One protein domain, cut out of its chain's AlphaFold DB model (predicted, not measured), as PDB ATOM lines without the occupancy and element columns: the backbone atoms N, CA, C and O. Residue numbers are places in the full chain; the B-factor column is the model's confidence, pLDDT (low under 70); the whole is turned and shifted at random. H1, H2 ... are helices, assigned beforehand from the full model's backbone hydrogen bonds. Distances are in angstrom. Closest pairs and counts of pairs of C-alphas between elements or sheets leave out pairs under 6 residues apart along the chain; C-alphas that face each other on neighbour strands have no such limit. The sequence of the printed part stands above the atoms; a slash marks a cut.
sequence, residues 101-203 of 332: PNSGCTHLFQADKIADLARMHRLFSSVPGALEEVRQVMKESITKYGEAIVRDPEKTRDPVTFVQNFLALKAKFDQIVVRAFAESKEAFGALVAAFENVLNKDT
ATOM      1  N   PRO A 101      59.493 -44.841 -23.496       86.44
ATOM      2  CA  PRO A 101      59.175 -44.400 -22.136       86.44
ATOM      3  C   PRO A 101      60.012 -43.200 -21.671       86.44
ATOM      4  O   PRO A 101      59.533 -42.393 -20.876       86.44
ATOM      5  N   ASN A 102      61.241 -43.063 -22.178       86.38
ATOM      6  CA  ASN A 102      62.204 -42.062 -21.713       86.38
ATOM      7  C   ASN A 102      62.344 -40.866 -22.659       86.38
ATOM      8  O   ASN A 102      62.899 -39.846 -22.266       86.38
ATOM      9  N   SER A 103      61.885 -40.982 -23.907       89.44
ATOM     10  CA  SER A 103      62.068 -39.931 -24.920       89.44
ATOM     11  C   SER A 103      60.880 -39.726 -25.862       89.44
ATOM     12  O   SER A 103      60.924 -38.814 -26.685       89.44
ATOM     13  N   GLY A 104      59.838 -40.553 -25.759       90.19
ATOM     14  CA  GLY A 104      58.660 -40.488 -26.620       90.19
ATOM     15  C   GLY A 104      57.665 -39.412 -26.198       90.19
ATOM     16  O   GLY A 104      57.933 -38.599 -25.308       90.19
ATOM     17  N   CYS A 105      56.484 -39.417 -26.817       92.00
ATOM     18  CA  CYS A 105      55.475 -38.367 -26.650       92.00
ATOM     19  C   CYS A 105      55.126 -38.108 -25.180       92.00
ATOM     20  O   CYS A 105      55.083 -36.955 -24.762       92.00
ATOM     21  N   THR A 106      54.955 -39.160 -24.374       92.00
ATOM     22  CA  THR A 106      54.645 -39.040 -22.940       92.00
ATOM     23  C   THR A 106      55.692 -38.215 -22.190       92.00
ATOM     24  O   THR A 106      55.343 -37.333 -21.403       92.00
ATOM     25  N   HIS A 107      56.979 -38.459 -22.452       92.81
ATOM     26  CA  HIS A 107      58.065 -37.705 -21.831       92.81
ATOM     27  C   HIS A 107      58.100 -36.258 -22.339       92.81
ATOM     28  O   HIS A 107      58.254 -35.325 -21.551       92.81
ATOM     29  N   LEU A 108      57.895 -36.054 -23.642       93.38
ATOM     30  CA  LEU A 108      57.888 -34.721 -24.248       93.38
ATOM     31  C   LEU A 108      56.736 -33.846 -23.732       93.38
ATOM     32  O   LEU A 108      56.946 -32.657 -23.484       93.38
ATOM     33  N   PHE A 109      55.551 -34.424 -23.506       93.88
ATOM     34  CA  PHE A 109      54.432 -33.737 -22.854       93.88
ATOM     35  C   PHE A 109      54.739 -33.414 -21.390       93.88
ATOM     36  O   PHE A 109      54.379 -32.341 -20.903       93.88
ATOM     37  N   GLN A 110      55.422 -34.309 -20.673       91.81
ATOM     38  CA  GLN A 110      55.795 -34.069 -19.282       91.81
ATOM     39  C   GLN A 110      56.808 -32.929 -19.145       91.81
ATOM     40  O   GLN A 110      56.637 -32.078 -18.279       91.81
ATOM     41  N   ALA A 111      57.833 -32.917 -19.995       92.44
ATOM     42  CA  ALA A 111      58.938 -31.963 -19.957       92.44
ATOM     43  C   ALA A 111      58.681 -30.669 -20.758       92.44
ATOM     44  O   ALA A 111      59.614 -29.888 -20.958       92.44
ATOM     45  N   ASP A 112      57.454 -30.462 -21.250       91.31
ATOM     46  CA  ASP A 112      57.034 -29.279 -22.015       91.31
ATOM     47  C   ASP A 112      57.939 -28.977 -23.227       91.31
ATOM     48  O   ASP A 112      58.217 -27.830 -23.586       91.31
ATOM     49  N   LYS A 113      58.403 -30.036 -23.903       93.75
ATOM     50  CA  LYS A 113      59.297 -29.957 -25.070       93.75
ATOM     51  C   LYS A 113      58.519 -29.675 -26.358       93.75
ATOM     52  O   LYS A 113      58.471 -30.486 -27.281       93.75
ATOM     53  N   ILE A 114      57.918 -28.486 -26.432       93.94
ATOM     54  CA  ILE A 114      57.037 -28.060 -27.538       93.94
ATOM     55  C   ILE A 114      57.747 -28.114 -28.901       93.94
ATOM     56  O   ILE A 114      57.148 -28.547 -29.881       93.94
ATOM     57  N   ALA A 115      59.018 -27.711 -28.982       94.06
ATOM     58  CA  ALA A 115      59.766 -27.711 -30.244       94.06
ATOM     59  C   ALA A 115      59.974 -29.128 -30.809       94.06
ATOM     60  O   ALA A 115      59.866 -29.340 -32.019       94.06
ATOM     61  N   ASP A 116      60.229 -30.103 -29.935       94.38
ATOM     62  CA  ASP A 116      60.413 -31.499 -30.332       94.38
ATOM     63  C   ASP A 116      59.077 -32.139 -30.724       94.38
ATOM     64  O   ASP A 116      59.006 -32.833 -31.739       94.38
ATOM     65  N   LEU A 117      57.993 -31.820 -30.007       94.81
ATOM     66  CA  LEU A 117      56.627 -32.202 -30.391       94.81
ATOM     67  C   LEU A 117      56.234 -31.620 -31.756       94.81
ATOM     68  O   LEU A 117      55.640 -32.323 -32.571       94.81
ATOM     69  N   ALA A 118      56.602 -30.366 -32.035       95.25
ATOM     70  CA  ALA A 118      56.338 -29.719 -33.319       95.25
ATOM     71  C   ALA A 118      57.091 -30.405 -34.466       95.25
ATOM     72  O   ALA A 118      56.536 -30.642 -35.542       95.25
ATOM     73  N   ARG A 119      58.361 -30.770 -34.235       94.62
ATOM     74  CA  ARG A 119      59.154 -31.546 -35.197       94.62
ATOM     75  C   ARG A 119      58.522 -32.908 -35.450       94.62
ATOM     76  O   ARG A 119      58.383 -33.294 -36.606       94.62
ATOM     77  N   MET A 120      58.122 -33.597 -34.386       94.25
ATOM     78  CA  MET A 120      57.478 -34.901 -34.465       94.25
ATOM     79  C   MET A 120      56.173 -34.833 -35.264       94.25
ATOM     80  O   MET A 120      56.003 -35.605 -36.200       94.25
ATOM     81  N   HIS A 121      55.306 -33.860 -34.980       93.44
ATOM     82  CA  HIS A 121      54.066 -33.653 -35.730       93.44
ATOM     83  C   HIS A 121      54.322 -33.366 -37.214       93.44
ATOM     84  O   HIS A 121      53.698 -33.967 -38.085       93.44
ATOM     85  N   ARG A 122      55.283 -32.488 -37.526       94.38
ATOM     86  CA  ARG A 122      55.635 -32.173 -38.915       94.38
ATOM     87  C   ARG A 122      56.163 -33.396 -39.665       94.38
ATOM     88  O   ARG A 122      55.717 -33.637 -40.780       94.38
ATOM     89  N   LEU A 123      57.089 -34.154 -39.080       93.44
ATOM     90  CA  LEU A 123      57.665 -35.332 -39.737       93.44
ATOM     91  C   LEU A 123      56.641 -36.463 -39.879       93.44
ATOM     92  O   LEU A 123      56.594 -37.115 -40.910       93.44
ATOM     93  N   PHE A 124      55.770 -36.664 -38.893       94.38
ATOM     94  CA  PHE A 124      54.729 -37.690 -38.965       94.38
ATOM     95  C   PHE A 124      53.530 -37.304 -39.833       94.38
ATOM     96  O   PHE A 124      52.706 -38.168 -40.116       94.38
ATOM     97  N   SER A 125      53.437 -36.058 -40.310       91.81
ATOM     98  CA  SER A 125      52.384 -35.661 -41.253       91.81
ATOM     99  C   SER A 125      52.442 -36.416 -42.588       91.81
ATOM    100  O   SER A 125      51.398 -36.620 -43.203       91.81
ATOM    101  N   SER A 126      53.625 -36.878 -43.010       88.06
ATOM    102  CA  SER A 126      53.798 -37.691 -44.219       88.06
ATOM    103  C   SER A 126      53.621 -39.194 -43.988       88.06
ATOM    104  O   SER A 126      53.555 -39.953 -44.952       88.06
ATOM    105  N   VAL A 127      53.500 -39.644 -42.733       92.00
ATOM    106  CA  VAL A 127      53.384 -41.066 -42.382       92.00
ATOM    107  C   VAL A 127      51.930 -41.416 -42.045       92.00
ATOM    108  O   VAL A 127      51.402 -40.949 -41.026       92.00
ATOM    109  N   PRO A 128      51.264 -42.277 -42.838       89.69
ATOM    110  CA  PRO A 128      49.894 -42.697 -42.562       89.69
ATOM    111  C   PRO A 128      49.754 -43.330 -41.172       89.69
ATOM    112  O   PRO A 128      50.490 -44.243 -40.809       89.69
ATOM    113  N   GLY A 129      48.795 -42.845 -40.381       90.88
ATOM    114  CA  GLY A 129      48.492 -43.374 -39.045       90.88
ATOM    115  C   GLY A 129      49.398 -42.879 -37.909       90.88
ATOM    116  O   GLY A 129      48.990 -42.953 -36.754       90.88
ATOM    117  N   ALA A 130      50.565 -42.291 -38.189       93.56
ATOM    118  CA  ALA A 130      51.490 -41.863 -37.135       93.56
ATOM    119  C   ALA A 130      50.921 -40.740 -36.251       93.56
ATOM    120  O   ALA A 130      51.053 -40.779 -35.028       93.56
ATOM    121  N   LEU A 131      50.221 -39.768 -36.849       93.81
ATOM    122  CA  LEU A 131      49.554 -38.705 -36.090       93.81
ATOM    123  C   LEU A 131      48.398 -39.216 -35.216       93.81
ATOM    124  O   LEU A 131      48.087 -38.583 -34.208       93.81
ATOM    125  N   GLU A 132      47.768 -40.342 -35.570       93.94
ATOM    126  CA  GLU A 132      46.728 -40.945 -34.726       93.94
ATOM    127  C   GLU A 132      47.333 -41.507 -33.439       93.94
ATOM    128  O   GLU A 132      46.810 -41.232 -32.362       93.94
ATOM    129  N   GLU A 133      48.488 -42.174 -33.519       94.81
ATOM    130  CA  GLU A 133      49.197 -42.651 -32.326       94.81
ATOM    131  C   GLU A 133      49.643 -41.481 -31.428       94.81
ATOM    132  O   GLU A 133      49.481 -41.531 -30.209       94.81
ATOM    133  N   VAL A 134      50.138 -40.375 -32.007       94.88
ATOM    134  CA  VAL A 134      50.497 -39.167 -31.231       94.88
ATOM    135  C   VAL A 134      49.278 -38.603 -30.493       94.88
ATOM    136  O   VAL A 134      49.367 -38.266 -29.308       94.88
ATOM    137  N   ARG A 135      48.122 -38.516 -31.168       95.19
ATOM    138  CA  ARG A 135      46.863 -38.081 -30.543       95.19
ATOM    139  C   ARG A 135      46.417 -39.041 -29.446       95.19
ATOM    140  O   ARG A 135      45.933 -38.582 -28.411       95.19
ATOM    141  N   GLN A 136      46.588 -40.343 -29.646       95.00
ATOM    142  CA  GLN A 136      46.253 -41.353 -28.650       95.00
ATOM    143  C   GLN A 136      47.112 -41.193 -27.387       95.00
ATOM    144  O   GLN A 136      46.563 -41.090 -26.289       95.00
ATOM    145  N   VAL A 137      48.431 -41.029 -27.528       95.38
ATOM    146  CA  VAL A 137      49.317 -40.770 -26.380       95.38
ATOM    147  C   VAL A 137      49.002 -39.435 -25.700       95.38
ATOM    148  O   VAL A 137      49.092 -39.324 -24.475       95.38
ATOM    149  N   MET A 138      48.583 -38.413 -26.455       95.94
ATOM    150  CA  MET A 138      48.106 -37.154 -25.873       95.94
ATOM    151  C   MET A 138      46.862 -37.378 -25.001       95.94
ATOM    152  O   MET A 138      46.836 -36.916 -23.860       95.94
ATOM    153  N   LYS A 139      45.854 -38.117 -25.491       95.56
ATOM    154  CA  LYS A 139      44.646 -38.457 -24.714       95.56
ATOM    155  C   LYS A 139      44.996 -39.210 -23.431       95.56
ATOM    156  O   LYS A 139      44.478 -38.884 -22.362       95.56
ATOM    157  N   GLU A 140      45.887 -40.191 -23.523       94.81
ATOM    158  CA  GLU A 140      46.360 -40.975 -22.378       94.81
ATOM    159  C   GLU A 140      47.106 -40.103 -21.363       94.81
ATOM    160  O   GLU A 140      46.869 -40.211 -20.160       94.81
ATOM    161  N   SER A 141      47.945 -39.179 -21.837       95.19
ATOM    162  CA  SER A 141      48.683 -38.241 -20.985       95.19
ATOM    163  C   SER A 141      47.742 -37.283 -20.253       95.19
ATOM    164  O   SER A 141      47.852 -37.136 -19.036       95.19
ATOM    165  N   ILE A 142      46.770 -36.688 -20.956       95.94
ATOM    166  CA  ILE A 142      45.728 -35.840 -20.349       95.94
ATOM    167  C   ILE A 142      44.949 -36.634 -19.298       95.94
ATOM    168  O   ILE A 142      44.754 -36.151 -18.184       95.94
ATOM    169  N   THR A 143      44.551 -37.867 -19.624       94.56
ATOM    170  CA  THR A 143      43.807 -38.738 -18.705       94.56
ATOM    171  C   THR A 143      44.629 -39.038 -17.454       94.56
ATOM    172  O   THR A 143      44.126 -38.881 -16.347       94.56
ATOM    173  N   LYS A 144      45.910 -39.391 -17.601       93.62
ATOM    174  CA  LYS A 144      46.815 -39.661 -16.476       93.62
ATOM    175  C   LYS A 144      46.990 -38.438 -15.574       93.62
ATOM    176  O   LYS A 144      46.926 -38.567 -14.353       93.62
ATOM    177  N   TYR A 145      47.208 -37.257 -16.154       93.38
ATOM    178  CA  TYR A 145      47.353 -36.026 -15.376       93.38
ATOM    179  C   TYR A 145      46.046 -35.615 -14.697       93.38
ATOM    180  O   TYR A 145      46.062 -35.265 -13.520       93.38
ATOM    181  N   GLY A 146      44.912 -35.712 -15.392       92.56
ATOM    182  CA  GLY A 146      43.605 -35.432 -14.806       92.56
ATOM    183  C   GLY A 146      43.245 -36.417 -13.689       92.56
ATOM    184  O   GLY A 146      42.758 -36.007 -12.641       92.56
ATOM    185  N   GLU A 147      43.564 -37.704 -13.842       91.50
ATOM    186  CA  GLU A 147      43.378 -38.698 -12.780       91.50
ATOM    187  C   GLU A 147      44.259 -38.416 -11.565       91.50
ATOM    188  O   GLU A 147      43.809 -38.608 -10.438       91.50
ATOM    189  N   ALA A 148      45.485 -37.924 -11.763       90.75
ATOM    190  CA  ALA A 148      46.327 -37.485 -10.658       90.75
ATOM    191  C   ALA A 148      45.690 -36.310  -9.895       90.75
ATOM    192  O   ALA A 148      45.730 -36.302  -8.669       90.75
ATOM    193  N   ILE A 149      45.037 -35.369 -10.590       89.31
ATOM    194  CA  ILE A 149      44.288 -34.273  -9.951       89.31
ATOM    195  C   ILE A 149      43.087 -34.816  -9.161       89.31
ATOM    196  O   ILE A 149      42.847 -34.376  -8.042       89.31
ATOM    197  N   VAL A 150      42.353 -35.787  -9.713       86.38
ATOM    198  CA  VAL A 150      41.150 -36.376  -9.090       86.38
ATOM    199  C   VAL A 150      41.471 -37.292  -7.902       86.38
ATOM    200  O   VAL A 150      40.660 -37.416  -6.984       86.38
ATOM    201  N   ARG A 151      42.627 -37.966  -7.909       83.12
ATOM    202  CA  ARG A 151      43.017 -38.936  -6.869       83.12
ATOM    203  C   ARG A 151      43.798 -38.325  -5.711       83.12
ATOM    204  O   ARG A 151      43.848 -38.944  -4.654       83.12
ATOM    205  N   ASP A 152      44.416 -37.162  -5.900       76.75
ATOM    206  CA  ASP A 152      45.236 -36.512  -4.878       76.75
ATOM    207  C   ASP A 152      44.358 -36.030  -3.696       76.75
ATOM    208  O   ASP A 152      43.547 -35.108  -3.857       76.75
ATOM    209  N   PRO A 153      44.472 -36.635  -2.495       66.56
ATOM    210  CA  PRO A 153      43.628 -36.296  -1.349       66.56
ATOM    211  C   PRO A 153      43.855 -34.871  -0.833       66.56
ATOM    212  O   PRO A 153      42.950 -34.288  -0.233       66.56
ATOM    213  N   GLU A 154      45.045 -34.304  -1.050       64.88
ATOM    214  CA  GLU A 154      45.380 -32.946  -0.623       64.88
ATOM    215  C   GLU A 154      44.812 -31.916  -1.604       64.88
ATOM    216  O   GLU A 154      44.201 -30.934  -1.180       64.88
ATOM    217  N   LYS A 155      44.903 -32.179  -2.914       60.72
ATOM    218  CA  LYS A 155      44.394 -31.273  -3.965       60.72
ATOM    219  C   LYS A 155      42.887 -31.361  -4.206       60.72
ATOM    220  O   LYS A 155      42.319 -30.458  -4.813       60.72
ATOM    221  N   THR A 156      42.230 -32.418  -3.731       63.59
ATOM    222  CA  THR A 156      40.773 -32.618  -3.879       63.59
ATOM    223  C   THR A 156      39.959 -32.131  -2.684       63.59
ATOM    224  O   THR A 156      38.727 -32.143  -2.738       63.59
ATOM    225  N   ARG A 157      40.614 -31.706  -1.593       73.75
ATOM    226  CA  ARG A 157      39.928 -31.112  -0.436       73.75
ATOM    227  C   ARG A 157      39.402 -29.714  -0.728       73.75
ATOM    228  O   ARG A 157      38.320 -29.373  -0.251       73.75
ATOM    229  N   ASP A 158      40.151 -28.935  -1.499       86.75
ATOM    230  CA  ASP A 158      39.804 -27.560  -1.836       86.75
ATOM    231  C   ASP A 158      39.207 -27.460  -3.256       86.75
ATOM    232  O   ASP A 158      39.910 -27.722  -4.238       86.75
ATOM    233  N   PRO A 159      37.925 -27.058  -3.396       89.19
ATOM    234  CA  PRO A 159      37.284 -26.856  -4.695       89.19
ATOM    235  C   PRO A 159      38.035 -25.884  -5.607       89.19
ATOM    236  O   PRO A 159      38.024 -26.060  -6.826       89.19
ATOM    237  N   VAL A 160      38.680 -24.862  -5.030       89.94
ATOM    238  CA  VAL A 160      39.372 -23.831  -5.808       89.94
ATOM    239  C   VAL A 160      40.627 -24.398  -6.454       89.94
ATOM    240  O   VAL A 160      40.785 -24.316  -7.674       89.94
ATOM    241  N   THR A 161      41.466 -25.059  -5.658       90.56
ATOM    242  CA  THR A 161      42.671 -25.754  -6.124       90.56
ATOM    243  C   THR A 161      42.339 -26.819  -7.172       90.56
ATOM    244  O   THR A 161      43.031 -26.924  -8.186       90.56
ATOM    245  N   PHE A 162      41.256 -27.581  -6.983       91.94
ATOM    246  CA  PHE A 162      40.804 -28.576  -7.960       91.94
ATOM    247  C   PHE A 162      40.554 -27.952  -9.342       91.94
ATOM    248  O   PHE A 162      41.132 -28.396 -10.335       91.94
ATOM    249  N   VAL A 163      39.734 -26.897  -9.410       94.00
ATOM    250  CA  VAL A 163      39.388 -26.244 -10.683       94.00
ATOM    251  C   VAL A 163      40.609 -25.562 -11.303       94.00
ATOM    252  O   VAL A 163      40.841 -25.707 -12.501       94.00
ATOM    253  N   GLN A 164      41.444 -24.892 -10.503       93.25
ATOM    254  CA  GLN A 164      42.678 -24.261 -10.984       93.25
ATOM    255  C   GLN A 164      43.652 -25.268 -11.608       93.25
ATOM    256  O   GLN A 164      44.230 -24.981 -12.655       93.25
ATOM    257  N   ASN A 165      43.799 -26.459 -11.024       93.69
ATOM    258  CA  ASN A 165      44.644 -27.511 -11.595       93.69
ATOM    259  C   ASN A 165      44.118 -27.991 -12.956       93.69
ATOM    260  O   ASN A 165      44.908 -28.204 -13.876       93.69
ATOM    261  N   PHE A 166      42.796 -28.124 -13.112       94.94
ATOM    262  CA  PHE A 166      42.186 -28.467 -14.401       94.94
ATOM    263  C   PHE A 166      42.355 -27.359 -15.445       94.94
ATOM    264  O   PHE A 166      42.676 -27.662 -16.595       94.94
ATOM    265  N   LEU A 167      42.203 -26.090 -15.055       95.31
ATOM    266  CA  LEU A 167      42.459 -24.943 -15.932       95.31
ATOM    267  C   LEU A 167      43.927 -24.878 -16.372       95.31
ATOM    268  O   LEU A 167      44.205 -24.691 -17.554       95.31
ATOM    269  N   ALA A 168      44.871 -25.100 -15.454       95.12
ATOM    270  CA  ALA A 168      46.298 -25.129 -15.768       95.12
ATOM    271  C   ALA A 168      46.653 -26.288 -16.713       95.12
ATOM    272  O   ALA A 168      47.390 -26.102 -17.683       95.12
ATOM    273  N   LEU A 169      46.086 -27.476 -16.471       95.62
ATOM    274  CA  LEU A 169      46.247 -28.626 -17.359       95.62
ATOM    275  C   LEU A 169      45.693 -28.321 -18.758       95.62
ATOM    276  O   LEU A 169      46.339 -28.636 -19.757       95.62
ATOM    277  N   LYS A 170      44.523 -27.679 -18.835       95.50
ATOM    278  CA  LYS A 170      43.900 -27.263 -20.096       95.50
ATOM    279  C   LYS A 170      44.776 -26.275 -20.857       95.50
ATOM    280  O   LYS A 170      45.094 -26.536 -22.011       95.50
ATOM    281  N   ALA A 171      45.245 -25.220 -20.193       95.62
ATOM    282  CA  ALA A 171      46.126 -24.221 -20.790       95.62
ATOM    283  C   ALA A 171      47.421 -24.840 -21.346       95.62
ATOM    284  O   ALA A 171      47.847 -24.503 -22.452       95.62
ATOM    285  N   LYS A 172      48.018 -25.795 -20.618       95.50
ATOM    286  CA  LYS A 172      49.201 -26.538 -21.076       95.50
ATOM    287  C   LYS A 172      48.935 -27.289 -22.384       95.50
ATOM    288  O   LYS A 172      49.695 -27.144 -23.340       95.50
ATOM    289  N   PHE A 173      47.867 -28.082 -22.449       96.12
ATOM    290  CA  PHE A 173      47.569 -28.865 -23.652       96.12
ATOM    291  C   PHE A 173      47.045 -28.014 -24.810       96.12
ATOM    292  O   PHE A 173      47.379 -28.310 -25.955       96.12
ATOM    293  N   ASP A 174      46.331 -26.921 -24.543       95.00
ATOM    294  CA  ASP A 174      45.969 -25.945 -25.576       95.00
ATOM    295  C   ASP A 174      47.214 -25.344 -26.223       95.00
ATOM    296  O   ASP A 174      47.323 -25.300 -27.449       95.00
ATOM    297  N   GLN A 175      48.201 -24.951 -25.412       95.06
ATOM    298  CA  GLN A 175      49.462 -24.431 -25.926       95.06
ATOM    299  C   GLN A 175      50.190 -25.466 -26.795       95.06
ATOM    300  O   GLN A 175      50.762 -25.103 -27.823       95.06
ATOM    301  N   ILE A 176      50.161 -26.744 -26.411       95.19
ATOM    302  CA  ILE A 176      50.745 -27.830 -27.207       95.19
ATOM    303  C   ILE A 176      50.009 -27.972 -28.545       95.19
ATOM    304  O   ILE A 176      50.662 -28.017 -29.586       95.19
ATOM    305  N   VAL A 177      48.675 -27.992 -28.555       95.44
ATOM    306  CA  VAL A 177      47.907 -28.137 -29.802       95.44
ATOM    307  C   VAL A 177      48.152 -26.958 -30.748       95.44
ATOM    308  O   VAL A 177      48.411 -27.166 -31.935       95.44
ATOM    309  N   VAL A 178      48.157 -25.730 -30.226       94.69
ATOM    310  CA  VAL A 178      48.399 -24.519 -31.024       94.69
ATOM    311  C   VAL A 178      49.838 -24.476 -31.547       94.69
ATOM    312  O   VAL A 178      50.064 -24.283 -32.738       94.69
ATOM    313  N   ARG A 179      50.837 -24.681 -30.677       94.31
ATOM    314  CA  ARG A 179      52.250 -24.445 -31.030       94.31
ATOM    315  C   ARG A 179      52.954 -25.643 -31.656       94.31
ATOM    316  O   ARG A 179      53.892 -25.437 -32.421       94.31
ATOM    317  N   ALA A 180      52.566 -26.867 -31.305       93.88
ATOM    318  CA  ALA A 180      53.207 -28.081 -31.809       93.88
ATOM    319  C   ALA A 180      52.384 -28.779 -32.893       93.88
ATOM    320  O   ALA A 180      52.963 -29.300 -33.844       93.88
ATOM    321  N   PHE A 181      51.055 -28.785 -32.784       94.00
ATOM    322  CA  PHE A 181      50.185 -29.542 -33.697       94.00
ATOM    323  C   PHE A 181      49.499 -28.680 -34.757       94.00
ATOM    324  O   PHE A 181      48.528 -29.121 -35.369       94.00
ATOM    325  N   ALA A 182      50.019 -27.469 -34.991       90.75
ATOM    326  CA  ALA A 182      49.564 -26.551 -36.037       90.75
ATOM    327  C   ALA A 182      48.036 -26.361 -36.048       90.75
ATOM    328  O   ALA A 182      47.419 -26.343 -37.110       90.75
ATOM    329  N   GLU A 183      47.428 -26.280 -34.859       91.44
ATOM    330  CA  GLU A 183      45.982 -26.101 -34.689       91.44
ATOM    331  C   GLU A 183      45.125 -27.212 -35.341       91.44
ATOM    332  O   GLU A 183      43.996 -26.977 -35.774       91.44
ATOM    333  N   SER A 184      45.635 -28.451 -35.389       92.56
ATOM    334  CA  SER A 184      44.896 -29.609 -35.912       92.56
ATOM    335  C   SER A 184      43.540 -29.778 -35.217       92.56
ATOM    336  O   SER A 184      43.449 -29.940 -33.995       92.56
ATOM    337  N   LYS A 185      42.469 -29.814 -36.022       94.50
ATOM    338  CA  LYS A 185      41.092 -30.040 -35.552       94.50
ATOM    339  C   LYS A 185      40.946 -31.397 -34.870       94.50
ATOM    340  O   LYS A 185      40.241 -31.516 -33.873       94.50
ATOM    341  N   GLU A 186      41.639 -32.410 -35.377       94.25
ATOM    342  CA  GLU A 186      41.663 -33.763 -34.827       94.25
ATOM    343  C   GLU A 186      42.347 -33.778 -33.456       94.25
ATOM    344  O   GLU A 186      41.876 -34.448 -32.536       94.25
ATOM    345  N   ALA A 187      43.433 -33.013 -33.291       94.56
ATOM    346  CA  ALA A 187      44.093 -32.848 -32.002       94.56
ATOM    347  C   ALA A 187      43.210 -32.084 -31.002       94.56
ATOM    348  O   ALA A 187      43.075 -32.517 -29.858       94.56
ATOM    349  N   PHE A 188      42.533 -31.011 -31.425       95.31
ATOM    350  CA  PHE A 188      41.549 -30.326 -30.579       95.31
ATOM    351  C   PHE A 188      40.401 -31.251 -30.160       95.31
ATOM    352  O   PHE A 188      40.064 -31.305 -28.978       95.31
ATOM    353  N   GLY A 189      39.837 -32.026 -31.089       96.00
ATOM    354  CA  GLY A 189      38.796 -33.007 -30.778       96.00
ATOM    355  C   GLY A 189      39.280 -34.081 -29.798       96.00
ATOM    356  O   GLY A 189      38.571 -34.433 -28.856       96.00
ATOM    357  N   ALA A 190      40.517 -34.558 -29.963       96.06
ATOM    358  CA  ALA A 190      41.148 -35.494 -29.039       96.06
ATOM    359  C   ALA A 190      41.332 -34.903 -27.631       96.06
ATOM    360  O   ALA A 190      41.060 -35.590 -26.645       96.06
ATOM    361  N   LEU A 191      41.757 -33.641 -27.544       96.31
ATOM    362  CA  LEU A 191      41.895 -32.904 -26.292       96.31
ATOM    363  C   LEU A 191      40.539 -32.787 -25.589       96.31
ATOM    364  O   LEU A 191      40.422 -33.194 -24.436       96.31
ATOM    365  N   VAL A 192      39.509 -32.301 -26.288       95.75
ATOM    366  CA  VAL A 192      38.149 -32.153 -25.742       95.75
ATOM    367  C   VAL A 192      37.636 -33.485 -25.196       95.75
ATOM    368  O   VAL A 192      37.259 -33.557 -24.029       95.75
ATOM    369  N   ALA A 193      37.721 -34.558 -25.986       96.00
ATOM    370  CA  ALA A 193      37.268 -35.882 -25.569       96.00
ATOM    371  C   ALA A 193      38.008 -36.400 -24.321       96.00
ATOM    372  O   ALA A 193      37.400 -37.034 -23.456       96.00
ATOM    373  N   ALA A 194      39.313 -36.129 -24.200       96.44
ATOM    374  CA  ALA A 194      40.091 -36.522 -23.028       96.44
ATOM    375  C   ALA A 194      39.674 -35.741 -21.771       96.44
ATOM    376  O   ALA A 194      39.497 -36.347 -20.713       96.44
ATOM    377  N   PHE A 195      39.462 -34.424 -21.887       96.44
ATOM    378  CA  PHE A 195      38.983 -33.588 -20.781       96.44
ATOM    379  C   PHE A 195      37.569 -33.974 -20.335       96.44
ATOM    380  O   PHE A 195      37.342 -34.148 -19.138       96.44
ATOM    381  N   GLU A 196      36.644 -34.187 -21.273       95.19
ATOM    382  CA  GLU A 196      35.297 -34.687 -20.975       95.19
ATOM    383  C   GLU A 196      35.336 -36.053 -20.288       95.19
ATOM    384  O   GLU A 196      34.556 -36.315 -19.373       95.19
ATOM    385  N   ASN A 197      36.241 -36.943 -20.693       94.19
ATOM    386  CA  ASN A 197      36.366 -38.243 -20.050       94.19
ATOM    387  C   ASN A 197      36.818 -38.097 -18.594       94.19
ATOM    388  O   ASN A 197      36.161 -38.619 -17.699       94.19
ATOM    389  N   VAL A 198      37.919 -37.382 -18.349       94.00
ATOM    390  CA  VAL A 198      38.546 -37.348 -17.025       94.00
ATOM    391  C   VAL A 198      37.806 -36.456 -16.028       94.00
ATOM    392  O   VAL A 198      37.674 -36.844 -14.868       94.00
ATOM    393  N   LEU A 199      37.265 -35.312 -16.463       93.94
ATOM    394  CA  LEU A 199      36.532 -34.392 -15.587       93.94
ATOM    395  C   LEU A 199      35.272 -35.060 -15.022       93.94
ATOM    396  O   LEU A 199      34.980 -34.928 -13.838       93.94
ATOM    397  N   ASN A 200      34.571 -35.842 -15.849       92.69
ATOM    398  CA  ASN A 200      33.339 -36.527 -15.453       92.69
ATOM    399  C   ASN A 200      33.567 -37.879 -14.755       92.69
ATOM    400  O   ASN A 200      32.594 -38.547 -14.411       92.69
ATOM    401  N   LYS A 201      34.819 -38.304 -14.523       90.38
ATOM    402  CA  LYS A 201      35.092 -39.441 -13.620       90.38
ATOM    403  C   LYS A 201      34.870 -39.072 -12.154       90.38
ATOM    404  O   LYS A 201      34.596 -39.957 -11.349       90.38
ATOM    405  N   ASP A 202      35.002 -37.794 -11.803       87.25
ATOM    406  CA  ASP A 202      34.743 -37.301 -10.452       87.25
ATOM    407  C   ASP A 202      33.335 -36.707 -10.367       87.25
ATOM    408  O   ASP A 202      33.070 -35.622 -10.885       87.25
ATOM    409  N   THR A 203      32.432 -37.376  -9.649       87.81
ATOM    410  CA  THR A 203      31.054 -36.893  -9.435       87.81
ATOM    411  C   THR A 203      30.995 -35.556  -8.689       87.81
ATOM    412  O   THR A 203      29.956 -34.898  -8.646       87.81
TER     413      THR A 203
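What this domain is: This is residues 101 to 203 of the 332 residues of the protein "Putative cullin 3" of Toxoplasma gondii TgCATBr9 (UniProt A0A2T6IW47). Three long helices, H3, H4 and H5, form an up-and-down bundle, and a smaller helical hairpin of H1 and H2 packs on the side of it away from H5. H3 is in the middle, between H5 and the small hairpin, and H3 and H4 run along the longest axis. The printed part has 103 residues with five named helices, in the order H1 to H5, and no named strand; its class is all helix. It is compact, with a radius of gyration of the C-alphas of 14.1 A, and elongated, spanning 46 by 24 by 21 A.

Where its parts are: H1 is residues 105 to 110, beginning at C-alpha 105 (55.475, -38.367, -26.650). H2 is residues 114 to 124, 15.1 A long. H3, residues 130 to 151, measures 31.6 A. H4, residues 159 to 179, measures 30.4 A. H5, residues 185 to 199, measures 20.9 A and ends at C-alpha 199 (36.532, -34.392, -15.587).

How they stand to each other: H3 is the hub, touching the four other helices. H1 touches residues 134 to 141 of H3, closest at the C-alphas of Thr 106 and Ser 141, 6.3 A. H1 and H2 form a hairpin, closest at Leu 108 and Leu 117, C-alphas 6.8 A apart. H2 touches H4 at a steep tilt of 50 degrees, closest at the C-alphas of Ile 114 and Ile 176, 6.3 A. H3 and H5 run the same way at a shallow tilt of 23 degrees; the C-alphas of Lys 139 and Ala 194 are closest, 5.2 A. H4 runs opposite ways to both; its closest C-alphas are Asn 165 to Ile 149 of H3, 7.0 A, and Val 177 to Ala 187 of H5, 6.4 A. H2 and H5 are apart. In the five helices every O i to N i+4 pair is within hydrogen-bond range.

The domain as a whole: The two C-alphas farthest apart are those of Ser 126 and Arg 157, 46.4 A. The printed part has no cut and no long link. Residues 153 to 156, between H3 and H4, have pLDDT under 70.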